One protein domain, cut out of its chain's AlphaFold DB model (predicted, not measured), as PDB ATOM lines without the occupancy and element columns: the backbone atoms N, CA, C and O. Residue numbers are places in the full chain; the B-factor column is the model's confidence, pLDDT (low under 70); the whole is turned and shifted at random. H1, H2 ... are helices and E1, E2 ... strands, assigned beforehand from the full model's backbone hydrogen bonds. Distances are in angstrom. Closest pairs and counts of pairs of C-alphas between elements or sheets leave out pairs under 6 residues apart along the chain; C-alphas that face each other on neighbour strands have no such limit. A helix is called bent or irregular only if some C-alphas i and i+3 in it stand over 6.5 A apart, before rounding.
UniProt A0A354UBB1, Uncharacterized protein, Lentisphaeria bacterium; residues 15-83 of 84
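What this domain is: This is residues 15 to 83 of the 84 residues of an uncharacterized protein of Lentisphaeria bacterium (UniProt A0A354UBB1). The model is a flat, loosely built shape along one long helix, H2, with a sharply kinked helix, H1, arching over one side of it. The two-stranded hairpin of E1 and E2, with its long loop, lies beyond the beginning of H2 and makes one end of the longest axis, and the short helix H3 packs on the last part of H2 at the other end. The printed part has 69 residues with three named helices and two named strands, in the order H1, E1, E2, H2, H3; the sheet is E1 - E2, antiparallel, and the class is mixed, helices and strands. The whole is loose, with a radius of gyration of the C-alphas of 14.5 A, and the C-alphas span 44 by 26 by 13 A.

How they stand to each other: H1, residues 15 to 34, has a kink of 122 degrees near residue 28. It is irregular: C-alphas 25 and 28 are 9.3 A apart, and its line is a rough one. A tight link with no residue between joins H1 to E1, residues 35 to 38. E1 and E2, residues 50 to 56, are a hairpin of antiparallel neighbour strands, with 158 degrees between their directions. In this pair N 36 and O 55 are 2.8 A apart and N 38 and O 50 are 2.9 A apart, both within hydrogen-bond range. The C-alphas of His 37 and Ala 51, which face each other, are 4.3 A apart. The closest C-alphas of H1 and E2 are those of Tyr 34 and Phe 56, 5.8 A apart. The pairs of C-alphas within 10 A between H1 and the two strands, 10 with E2 and 2 with E1, are made by residues 28 to 34 of H1. After E2, a tight link of one residue leads to H2, residues 58 to 74. H1 and H2 touch, with 10 pairs of C-alphas within 8 A, and the closest C-alphas are those of Tyr 34 and Gly 60, 4.1 A apart. Their lines stand at a shallow tilt of 28 degrees, opposite ways. The closest C-alphas of E1 and H2 are those of Phe 35 and Gly 60, 6.1 A apart. H2 touches H3, residues 78 to 82, with its residues 69 to 73 alone; the closest C-alphas are those of Lys 73 and Ala 80, 5.1 A apart. H3 is apart from H1, E1 and E2. Every O i to N i+4 pair is within hydrogen-bond range in H2, against 11 of 16 in H1 and 0 of 1 in H3, where 2 of 2 O i to N i+3 pairs are within range.

Where its parts are: H1 begins at Leu 15, with its C-alpha at (28.557, 105.703, 48.398), and ends at Tyr 34, 15.6 A away between C-alphas. E1 runs from Phe 35 to Val 38, and E2 from Ala 50 to Phe 56, 11.3 A from first to last C-alpha. H2 begins at Glu 58, with its C-alpha at (30.377, 90.158, 56.054), and ends at Arg 74, 24.1 A away between C-alphas. H3 runs from Pro 78 to Cys 82, whose C-alpha is at (45.792, 101.234, 48.296).

The domain as a whole: The two C-alphas farthest apart are those of Glu 48 and Arg 76, at 44.0 A. The C-alphas of Leu 15 and Phe 83, the first and last printed, are 16.7 A apart. The link from E1 to E2, with 11 residues, is long; those from H1 to E1, from E2 to H2 and from H2 to H3 are tight. The printed part has no cut. Its mean pLDDT is 95.7, and no printed residue is under 70.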
ATOM      1  N   LEU A  15      28.998 107.035  48.025       97.44
ATOM      2  CA  LEU A  15      28.557 105.703  48.398       97.44
ATOM      3  C   LEU A  15      27.062 105.659  48.729       97.44
ATOM      4  O   LEU A  15      26.424 104.658  48.444       97.44
ATOM      5  N   ASN A  16      26.492 106.737  49.275       97.44
ATOM      6  CA  ASN A  16      25.064 106.795  49.580       97.44
ATOM      7  C   ASN A  16      24.204 106.697  48.311       97.44
ATOM      8  O   ASN A  16      23.244 105.931  48.297       97.44
ATOM      9  N   ALA A  17      24.562 107.418  47.245       98.12
ATOM     10  CA  ALA A  17      23.858 107.300  45.969       98.12
ATOM     11  C   ALA A  17      24.009 105.894  45.375       98.12
ATOM     12  O   ALA A  17      23.017 105.250  45.042       98.12
ATOM     13  N   MET A  18      25.248 105.390  45.320       98.06
ATOM     14  CA  MET A  18      25.552 104.076  44.747       98.06
ATOM     15  C   MET A  18      24.801 102.941  45.453       98.06
ATOM     16  O   MET A  18      24.249 102.056  44.797       98.06
ATOM     17  N   THR A  19      24.765 102.955  46.788       97.69
ATOM     18  CA  THR A  19      24.068 101.922  47.558       97.69
ATOM     19  C   THR A  19      22.562 102.085  47.501       97.69
ATOM     20  O   THR A  19      21.876 101.073  47.440       97.69
ATOM     21  N   THR A  20      22.040 103.312  47.454       98.06
ATOM     22  CA  THR A  20      20.599 103.556  47.278       98.06
ATOM     23  C   THR A  20      20.107 102.988  45.951       98.06
ATOM     24  O   THR A  20      19.120 102.256  45.929       98.06
ATOM     25  N   ASP A  21      20.823 103.245  44.853       98.44
ATOM     26  CA  ASP A  21      20.479 102.699  43.537       98.44
ATOM     27  C   ASP A  21      20.529 101.166  43.530       98.44
ATOM     28  O   ASP A  21      19.627 100.501  43.014       98.44
ATOM     29  N   TRP A  22      21.565 100.585  44.144       98.25
ATOM     30  CA  TRP A  22      21.689  99.137  44.279       98.25
ATOM     31  C   TRP A  22      20.553  98.527  45.113       98.25
ATOM     32  O   TRP A  22      19.934  97.568  44.654       98.25
ATOM     33  N   LEU A  23      20.251  99.092  46.287       98.06
ATOM     34  CA  LEU A  23      19.177  98.638  47.178       98.06
ATOM     35  C   LEU A  23      17.812  98.726  46.497       98.06
ATOM     36  O   LEU A  23      17.060  97.753  46.512       98.06
ATOM     37  N   ASN A  24      17.521  99.845  45.827       98.31
ATOM     38  CA  ASN A  24      16.286 100.021  45.061       98.31
ATOM     39  C   ASN A  24      16.150  98.976  43.949       98.31
ATOM     40  O   ASN A  24      15.052  98.493  43.685       98.31
ATOM     41  N   ARG A  25      17.264  98.605  43.305       98.38
ATOM     42  CA  ARG A  25      17.269  97.600  42.239       98.38
ATOM     43  C   ARG A  25      16.996  96.187  42.752       98.38
ATOM     44  O   ARG A  25      16.333  95.427  42.051       98.38
ATOM     45  N   ILE A  26      17.546  95.809  43.908       97.94
ATOM     46  CA  ILE A  26      17.406  94.439  44.436       97.94
ATOM     47  C   ILE A  26      16.164  94.254  45.318       97.94
ATOM     48  O   ILE A  26      15.670  93.138  45.436       97.94
ATOM     49  N   GLY A  27      15.642  95.334  45.903       98.06
ATOM     50  CA  GLY A  27      14.475  95.313  46.781       98.06
ATOM     51  C   GLY A  27      14.774  94.830  48.205       98.06
ATOM     52  O   GLY A  27      15.803  94.212  48.483       98.06
ATOM     53  N   ALA A  28      13.840  95.118  49.120       95.75
ATOM     54  CA  ALA A  28      14.005  94.893  50.557       95.75
ATOM     55  C   ALA A  28      14.266  93.417  50.910       95.75
ATOM     56  O   ALA A  28      15.213  93.117  51.633       95.75
ATOM     57  N   GLU A  29      13.480  92.498  50.344       96.19
ATOM     58  CA  GLU A  29      13.574  91.063  50.640       96.19
ATOM     59  C   GLU A  29      14.952  90.487  50.289       96.19
ATOM     60  O   GLU A  29      15.588  89.846  51.123       96.19
ATOM     61  N   VAL A  30      15.460  90.784  49.089       97.69
ATOM     62  CA  VAL A  30      16.803  90.351  48.680       97.69
ATOM     63  C   VAL A  30      17.866  91.077  49.494       97.69
ATOM     64  O   VAL A  30      18.859  90.470  49.875       97.69
ATOM     65  N   SER A  31      17.679  92.365  49.793       97.75
ATOM     66  CA  SER A  31      18.682  93.144  50.524       97.75
ATOM     67  C   SER A  31      18.958  92.624  51.940       97.75
ATOM     68  O   SER A  31      20.099  92.728  52.392       97.75
ATOM     69  N   ALA A  32      17.982  91.984  52.598       96.94
ATOM     70  CA  ALA A  32      18.127  91.447  53.953       96.94
ATOM     71  C   ALA A  32      19.325  90.486  54.095       96.94
ATOM     72  O   ALA A  32      19.981  90.463  55.135       96.94
ATOM     73  N   GLU A  33      19.702  89.759  53.035       96.38
ATOM     74  CA  GLU A  33      20.853  88.845  53.071       96.38
ATOM     75  C   GLU A  33      22.219  89.550  53.204       96.38
ATOM     76  O   GLU A  33      23.228  88.891  53.470       96.38
ATOM     77  N   TYR A  34      22.278  90.866  52.977       98.00
ATOM     78  CA  TYR A  34      23.491  91.683  53.084       98.00
ATOM     79  C   TYR A  34      23.600  92.392  54.438       98.00
ATOM     80  O   TYR A  34      24.703  92.777  54.836       98.00
ATOM     81  N   PHE A  35      22.491  92.519  55.160       97.75
ATOM     82  CA  PHE A  35      22.422  93.147  56.471       97.75
ATOM     83  C   PHE A  35      22.429  92.112  57.603       97.75
ATOM     84  O   PHE A  35      22.466  90.900  57.369       97.75
ATOM     85  N   MET A  36      22.450  92.580  58.848       96.31
ATOM     86  CA  MET A  36      22.416  91.763  60.060       96.31
ATOM     87  C   MET A  36      20.996  91.242  60.335       96.31
ATOM     88  O   MET A  36      20.453  91.380  61.425       96.31
ATOM     89  N   HIS A  37      20.408  90.590  59.331       95.81
ATOM     90  CA  HIS A  37      19.235  89.731  59.464       95.81
ATOM     91  C   HIS A  37      19.718  88.293  59.596       95.81
ATOM     92  O   HIS A  37      19.998  87.609  58.609       95.81
ATOM     93  N   VAL A  38      19.912  87.852  60.833       93.56
ATOM     94  CA  VAL A  38      20.500  86.548  61.140       93.56
ATOM     95  C   VAL A  38      19.696  85.822  62.199       93.56
ATOM     96  O   VAL A  38      19.210  86.413  63.159       93.56
ATOM     97  N   SER A  39      19.579  84.509  62.039       93.56
ATOM     98  CA  SER A  39      18.937  83.659  63.034       93.56
ATOM     99  C   SER A  39      19.766  83.569  64.330       93.56
ATOM    100  O   SER A  39      20.988  83.762  64.294       93.56
ATOM    101  N   PRO A  40      19.125  83.226  65.464       94.81
ATOM    102  CA  PRO A  40      19.801  82.872  66.710       94.81
ATOM    103  C   PRO A  40      21.018  81.964  66.508       94.81
ATOM    104  O   PRO A  40      20.934  80.943  65.825       94.81
ATOM    105  N   GLY A  41      22.149  82.329  67.113       89.88
ATOM    106  CA  GLY A  41      23.349  81.487  67.148       89.88
ATOM    107  C   GLY A  41      24.210  81.486  65.879       89.88
ATOM    108  O   GLY A  41      25.227  80.798  65.860       89.88
ATOM    109  N   VAL A  42      23.864  82.266  64.843       90.19
ATOM    110  CA  VAL A  42      24.728  82.453  63.655       90.19
ATOM    111  C   VAL A  42      26.043  83.140  64.026       90.19
ATOM    112  O   VAL A  42      27.103  82.755  63.534       90.19
ATOM    113  N   TYR A  43      25.978  84.140  64.904       88.56
ATOM    114  CA  TYR A  43      27.149  84.792  65.476       88.56
ATOM    115  C   TYR A  43      27.152  84.581  66.995       88.56
ATOM    116  O   TYR A  43      26.093  84.734  67.608       88.56
ATOM    117  N   PRO A  44      28.307  84.263  67.619       86.56
ATOM    118  CA  PRO A  44      28.385  83.981  69.058       86.56
ATOM    119  C   PRO A  44      27.806  85.092  69.943       86.56
ATOM    120  O   PRO A  44      27.188  84.808  70.971       86.56
ATOM    121  N   ASP A  45      27.964  86.342  69.509       87.50
ATOM    122  CA  ASP A  45      27.499  87.522  70.239       87.50
ATOM    123  C   ASP A  45      25.999  87.816  70.018       87.50
ATOM    124  O   ASP A  45      25.383  88.501  70.833       87.50
ATOM    125  N   TRP A  46      25.370  87.232  68.987       86.25
ATOM    126  CA  TRP A  46      23.940  87.389  68.665       86.25
ATOM    127  C   TRP A  46      23.151  86.119  68.988       86.25
ATOM    128  O   TRP A  46      22.659  85.396  68.115       86.25
ATOM    129  N   LYS A  47      23.011  85.853  70.289       89.25
ATOM    130  CA  LYS A  47      22.315  84.664  70.810       89.25
ATOM    131  C   LYS A  47      20.851  84.585  70.381       89.25
ATOM    132  O   LYS A  47      20.377  83.494  70.099       89.25
ATOM    133  N   GLU A  48      20.167  85.722  70.291       94.12
ATOM    134  CA  GLU A  48      18.763  85.819  69.861       94.12
ATOM    135  C   GLU A  48      18.618  86.100  68.354       94.12
ATOM    136  O   GLU A  48      17.507  86.189  67.838       94.12
ATOM    137  N   GLY A  49      19.735  86.195  67.626       93.56
ATOM    138  CA  GLY A  49      19.748  86.653  66.240       93.56
ATOM    139  C   GLY A  49      19.629  88.173  66.141       93.56
ATOM    140  O   GLY A  49      19.838  88.890  67.121       93.56
ATOM    141  N   ALA A  50      19.338  88.666  64.942       94.56
ATOM    142  CA  ALA A  50      19.079  90.077  64.673       94.56
ATOM    143  C   ALA A  50      18.176  90.242  63.445       94.56
ATOM    144  O   ALA A  50      18.182  89.403  62.544       94.56
ATOM    145  N   ALA A  51      17.422  91.339  63.426       95.19
ATOM    146  CA  ALA A  51      16.700  91.862  62.272       95.19
ATOM    147  C   ALA A  51      17.036  93.353  62.183       95.19
ATOM    148  O   ALA A  51      16.387  94.191  62.808       95.19
ATOM    149  N   ASP A  52      18.146  93.654  61.520       95.38
ATOM    150  CA  ASP A  52      18.799  94.959  61.558       95.38
ATOM    151  C   ASP A  52      19.091  95.434  60.135       95.38
ATOM    152  O   ASP A  52      19.887  94.819  59.431       95.38
ATOM    153  N   ASP A  53      18.455  96.536  59.735       96.38
ATOM    154  CA  ASP A  53      18.567  97.158  58.406       96.38
ATOM    155  C   ASP A  53      19.720  98.171  58.285       96.38
ATOM    156  O   ASP A  53      19.866  98.839  57.262       96.38
ATOM    157  N   THR A  54      20.528  98.339  59.334       95.94
ATOM    158  CA  THR A  54      21.613  99.330  59.390       95.94
ATOM    159  C   THR A  54      22.978  98.675  59.245       95.94
ATOM    160  O   THR A  54      23.816  99.139  58.468       95.94
ATOM    161  N   HIS A  55      23.229  97.597  59.987       96.12
ATOM    162  CA  HIS A  55      24.546  96.967  60.010       96.12
ATOM    163  C   HIS A  55      24.666  95.900  58.923       96.12
ATOM    164  O   HIS A  55      23.869  94.971  58.848       96.12
ATOM    165  N   PHE A  56      25.701  95.997  58.088       97.06
ATOM    166  CA  PHE A  56      26.021  94.941  57.133       97.06
ATOM    167  C   PHE A  56      26.649  93.735  57.834       97.06
ATOM    168  O   PHE A  56      27.540  93.889  58.671       97.06
ATOM    169  N   ARG A  57      26.273  92.525  57.412       95.31
ATOM    170  CA  ARG A  57      27.083  91.326  57.687       95.31
ATOM    171  C   ARG A  57      28.265  91.258  56.718       95.31
ATOM    172  O   ARG A  57      28.342  92.041  55.773       95.31
ATOM    173  N   GLU A  58      29.163  90.284  56.887       95.69
ATOM    174  CA  GLU A  58      30.377  90.158  56.054       95.69
ATOM    175  C   GLU A  58      30.091  90.246  54.542       95.69
ATOM    176  O   GLU A  58      30.801  90.936  53.809       95.69
ATOM    177  N   LYS A  59      29.014  89.593  54.081       96.75
ATOM    178  CA  LYS A  59      28.575  89.627  52.678       96.75
ATOM    179  C   LYS A  59      28.285  91.057  52.199       96.75
ATOM    180  O   LYS A  59      28.795  91.454  51.153       96.75
ATOM    181  N   GLY A  60      27.514  91.833  52.964       98.00
ATOM    182  CA  GLY A  60      27.236  93.242  52.672       98.00
ATOM    183  C   GLY A  60      28.490  94.100  52.739       98.00
ATOM    184  O   GLY A  60      28.804  94.797  51.780       98.00
ATOM    185  N   ALA A  61      29.276  93.972  53.808       98.25
ATOM    186  CA  ALA A  61      30.494  94.757  53.992       98.25
ATOM    187  C   ALA A  61      31.495  94.561  52.838       98.25
ATOM    188  O   ALA A  61      32.059  95.535  52.335       98.25
ATOM    189  N   ARG A  62      31.672  93.320  52.358       98.12
ATOM    190  CA  ARG A  62      32.542  93.021  51.210       98.12
ATOM    191  C   ARG A  62      32.006  93.616  49.903       98.12
ATOM    192  O   ARG A  62      32.800  94.126  49.116       98.12
ATOM    193  N   LEU A  63      30.691  93.582  49.677       98.00
ATOM    194  CA  LEU A  63      30.067  94.200  48.502       98.00
ATOM    195  C   LEU A  63      30.263  95.722  48.499       98.00
ATOM    196  O   LEU A  63      30.705  96.280  47.496       98.00
ATOM    197  N   ILE A  64      30.025  96.377  49.638       98.19
ATOM    198  CA  ILE A  64      30.234  97.819  49.807       98.19
ATOM    199  C   ILE A  64      31.703  98.202  49.590       98.19
ATOM    200  O   ILE A  64      31.993  99.144  48.852       98.19
ATOM    201  N   ALA A  65      32.643  97.448  50.168       97.50
ATOM    202  CA  ALA A  65      34.071  97.662  49.938       97.50
ATOM    203  C   ALA A  65      34.445  97.516  48.451       97.50
ATOM    204  O   ALA A  65      35.232  98.308  47.931       97.50
ATOM    205  N   GLY A  66      33.844  96.546  47.753       96.75
ATOM    206  CA  GLY A  66      34.002  96.361  46.311       96.75
ATOM    207  C   GLY A  66      33.526  97.569  45.502       96.75
ATOM    208  O   GLY A  66      34.267  98.047  44.647       96.75
ATOM    209  N   MET A  67      32.348  98.116  45.820       97.62
ATOM    210  CA  MET A  67      31.811  99.322  45.170       97.62
ATOM    211  C   MET A  67      32.761 100.521  45.300       97.62
ATOM    212  O   MET A  67      33.006 101.225  44.321       97.62
ATOM    213  N   ILE A  68      33.330 100.733  46.491       97.62
ATOM    214  CA  ILE A  68      34.309 101.804  46.740       97.62
ATOM    215  C   ILE A  68      35.565 101.591  45.887       97.62
ATOM    216  O   ILE A  68      36.027 102.518  45.218       97.62
ATOM    217  N   ALA A  69      36.117 100.375  45.905       97.31
ATOM    218  CA  ALA A  69      37.333 100.050  45.170       97.31
ATOM    219  C   ALA A  69      37.145 100.193  43.653       97.31
ATOM    220  O   ALA A  69      38.034 100.701  42.965       97.31
ATOM    221  N   GLU A  70      35.990  99.782  43.132       96.31
ATOM    222  CA  GLU A  70      35.651  99.901  41.717       96.31
ATOM    223  C   GLU A  70      35.493 101.363  41.284       96.31
ATOM    224  O   GLU A  70      36.099 101.760  40.286       96.31
ATOM    225  N   ASP A  71      34.764 102.193  42.043       97.06
ATOM    226  CA  ASP A  71      34.610 103.616  41.706       97.06
ATOM    227  C   ASP A  71      35.956 104.350  41.724       97.06
ATOM    228  O   ASP A  71      36.281 105.087  40.788       97.06
ATOM    229  N   ALA A  72      36.781 104.081  42.741       97.56
ATOM    230  CA  ALA A  72      38.119 104.645  42.845       97.56
ATOM    231  C   ALA A  72      39.010 104.247  41.658       97.56
ATOM    232  O   ALA A  72      39.652 105.119  41.065       97.56
ATOM    233  N   LYS A  73      39.024 102.959  41.274       96.62
ATOM    234  CA  LYS A  73      39.787 102.459  40.115       96.62
ATOM    235  C   LYS A  73      39.283 103.081  38.810       96.62
ATOM    236  O   LYS A  73      40.085 103.598  38.032       96.62
ATOM    237  N   ARG A  74      37.963 103.107  38.589       96.31
ATOM    238  CA  ARG A  74      37.322 103.685  37.392       96.31
ATOM    239  C   ARG A  74      37.689 105.154  37.193       96.31
ATOM    240  O   ARG A  74      37.945 105.581  36.069       96.31
ATOM    241  N   ARG A  75      37.731 105.917  38.285       96.50
ATOM    242  CA  ARG A  75      38.046 107.353  38.284       96.50
ATOM    243  C   ARG A  75      39.535 107.655  38.434       96.50
ATOM    244  O   ARG A  75      39.898 108.825  38.424       96.50
ATOM    245  N   ARG A  76      40.381 106.624  38.552       96.19
ATOM    246  CA  ARG A  76      41.835 106.736  38.756       96.19
ATOM    247  C   ARG A  76      42.187 107.626  39.956       96.19
ATOM    248  O   ARG A  76      43.090 108.453  39.878       96.19
ATOM    249  N   LEU A  77      41.441 107.488  41.053       96.75
ATOM    250  CA  LEU A  77      41.729 108.223  42.286       96.75
ATOM    251  C   LEU A  77      43.024 107.691  42.917       96.75
ATOM    252  O   LEU A  77      43.227 106.478  42.880       96.75
ATOM    253  N   PRO A  78      43.842 108.528  43.584       95.38
ATOM    254  CA  PRO A  78      45.051 108.063  44.274       95.38
ATOM    255  C   PRO A  78      44.785 106.923  45.270       95.38
ATOM    256  O   PRO A  78      45.569 105.989  45.386       95.38
ATOM    257  N   LEU A  79      43.618 106.936  45.927       94.75
ATOM    258  CA  LEU A  79      43.182 105.869  46.837       94.75
ATOM    259  C   LEU A  79      43.136 104.478  46.170       94.75
ATOM    260  O   LEU A  79      43.261 103.469  46.860       94.75
ATOM    261  N   ALA A  80      42.979 104.405  44.845       95.94
ATOM    262  CA  ALA A  80      42.951 103.142  44.114       95.94
ATOM    263  C   ALA A  80      44.253 102.336  44.257       95.94
ATOM    264  O   ALA A  80      44.209 101.110  44.185       95.94
ATOM    265  N   GLU A  81      45.384 103.002  44.506       94.81
ATOM    266  CA  GLU A  81      46.692 102.369  44.729       94.81
ATOM    267  C   GLU A  81      46.764 101.612  46.064       94.81
ATOM    268  O   GLU A  81      47.589 100.718  46.236       94.81
ATOM    269  N   CYS A  82      45.881 101.933  47.016       94.00
ATOM    270  CA  CYS A  82      45.792 101.234  48.296       94.00
ATOM    271  C   CYS A  82      45.032  99.902  48.202       94.00
ATOM    272  O   CYS A  82      45.075  99.100  49.140       94.00
ATOM    273  N   PHE A  83      44.313  99.658  47.104       88.12
ATOM    274  CA  PHE A  83      43.540  98.438  46.905       88.12
ATOM    275  C   PHE A  83      44.376  97.410  46.144       88.12
ATOM    276  O   PHE A  83      44.867  97.689  45.053       88.12
TER     277      PHE A  83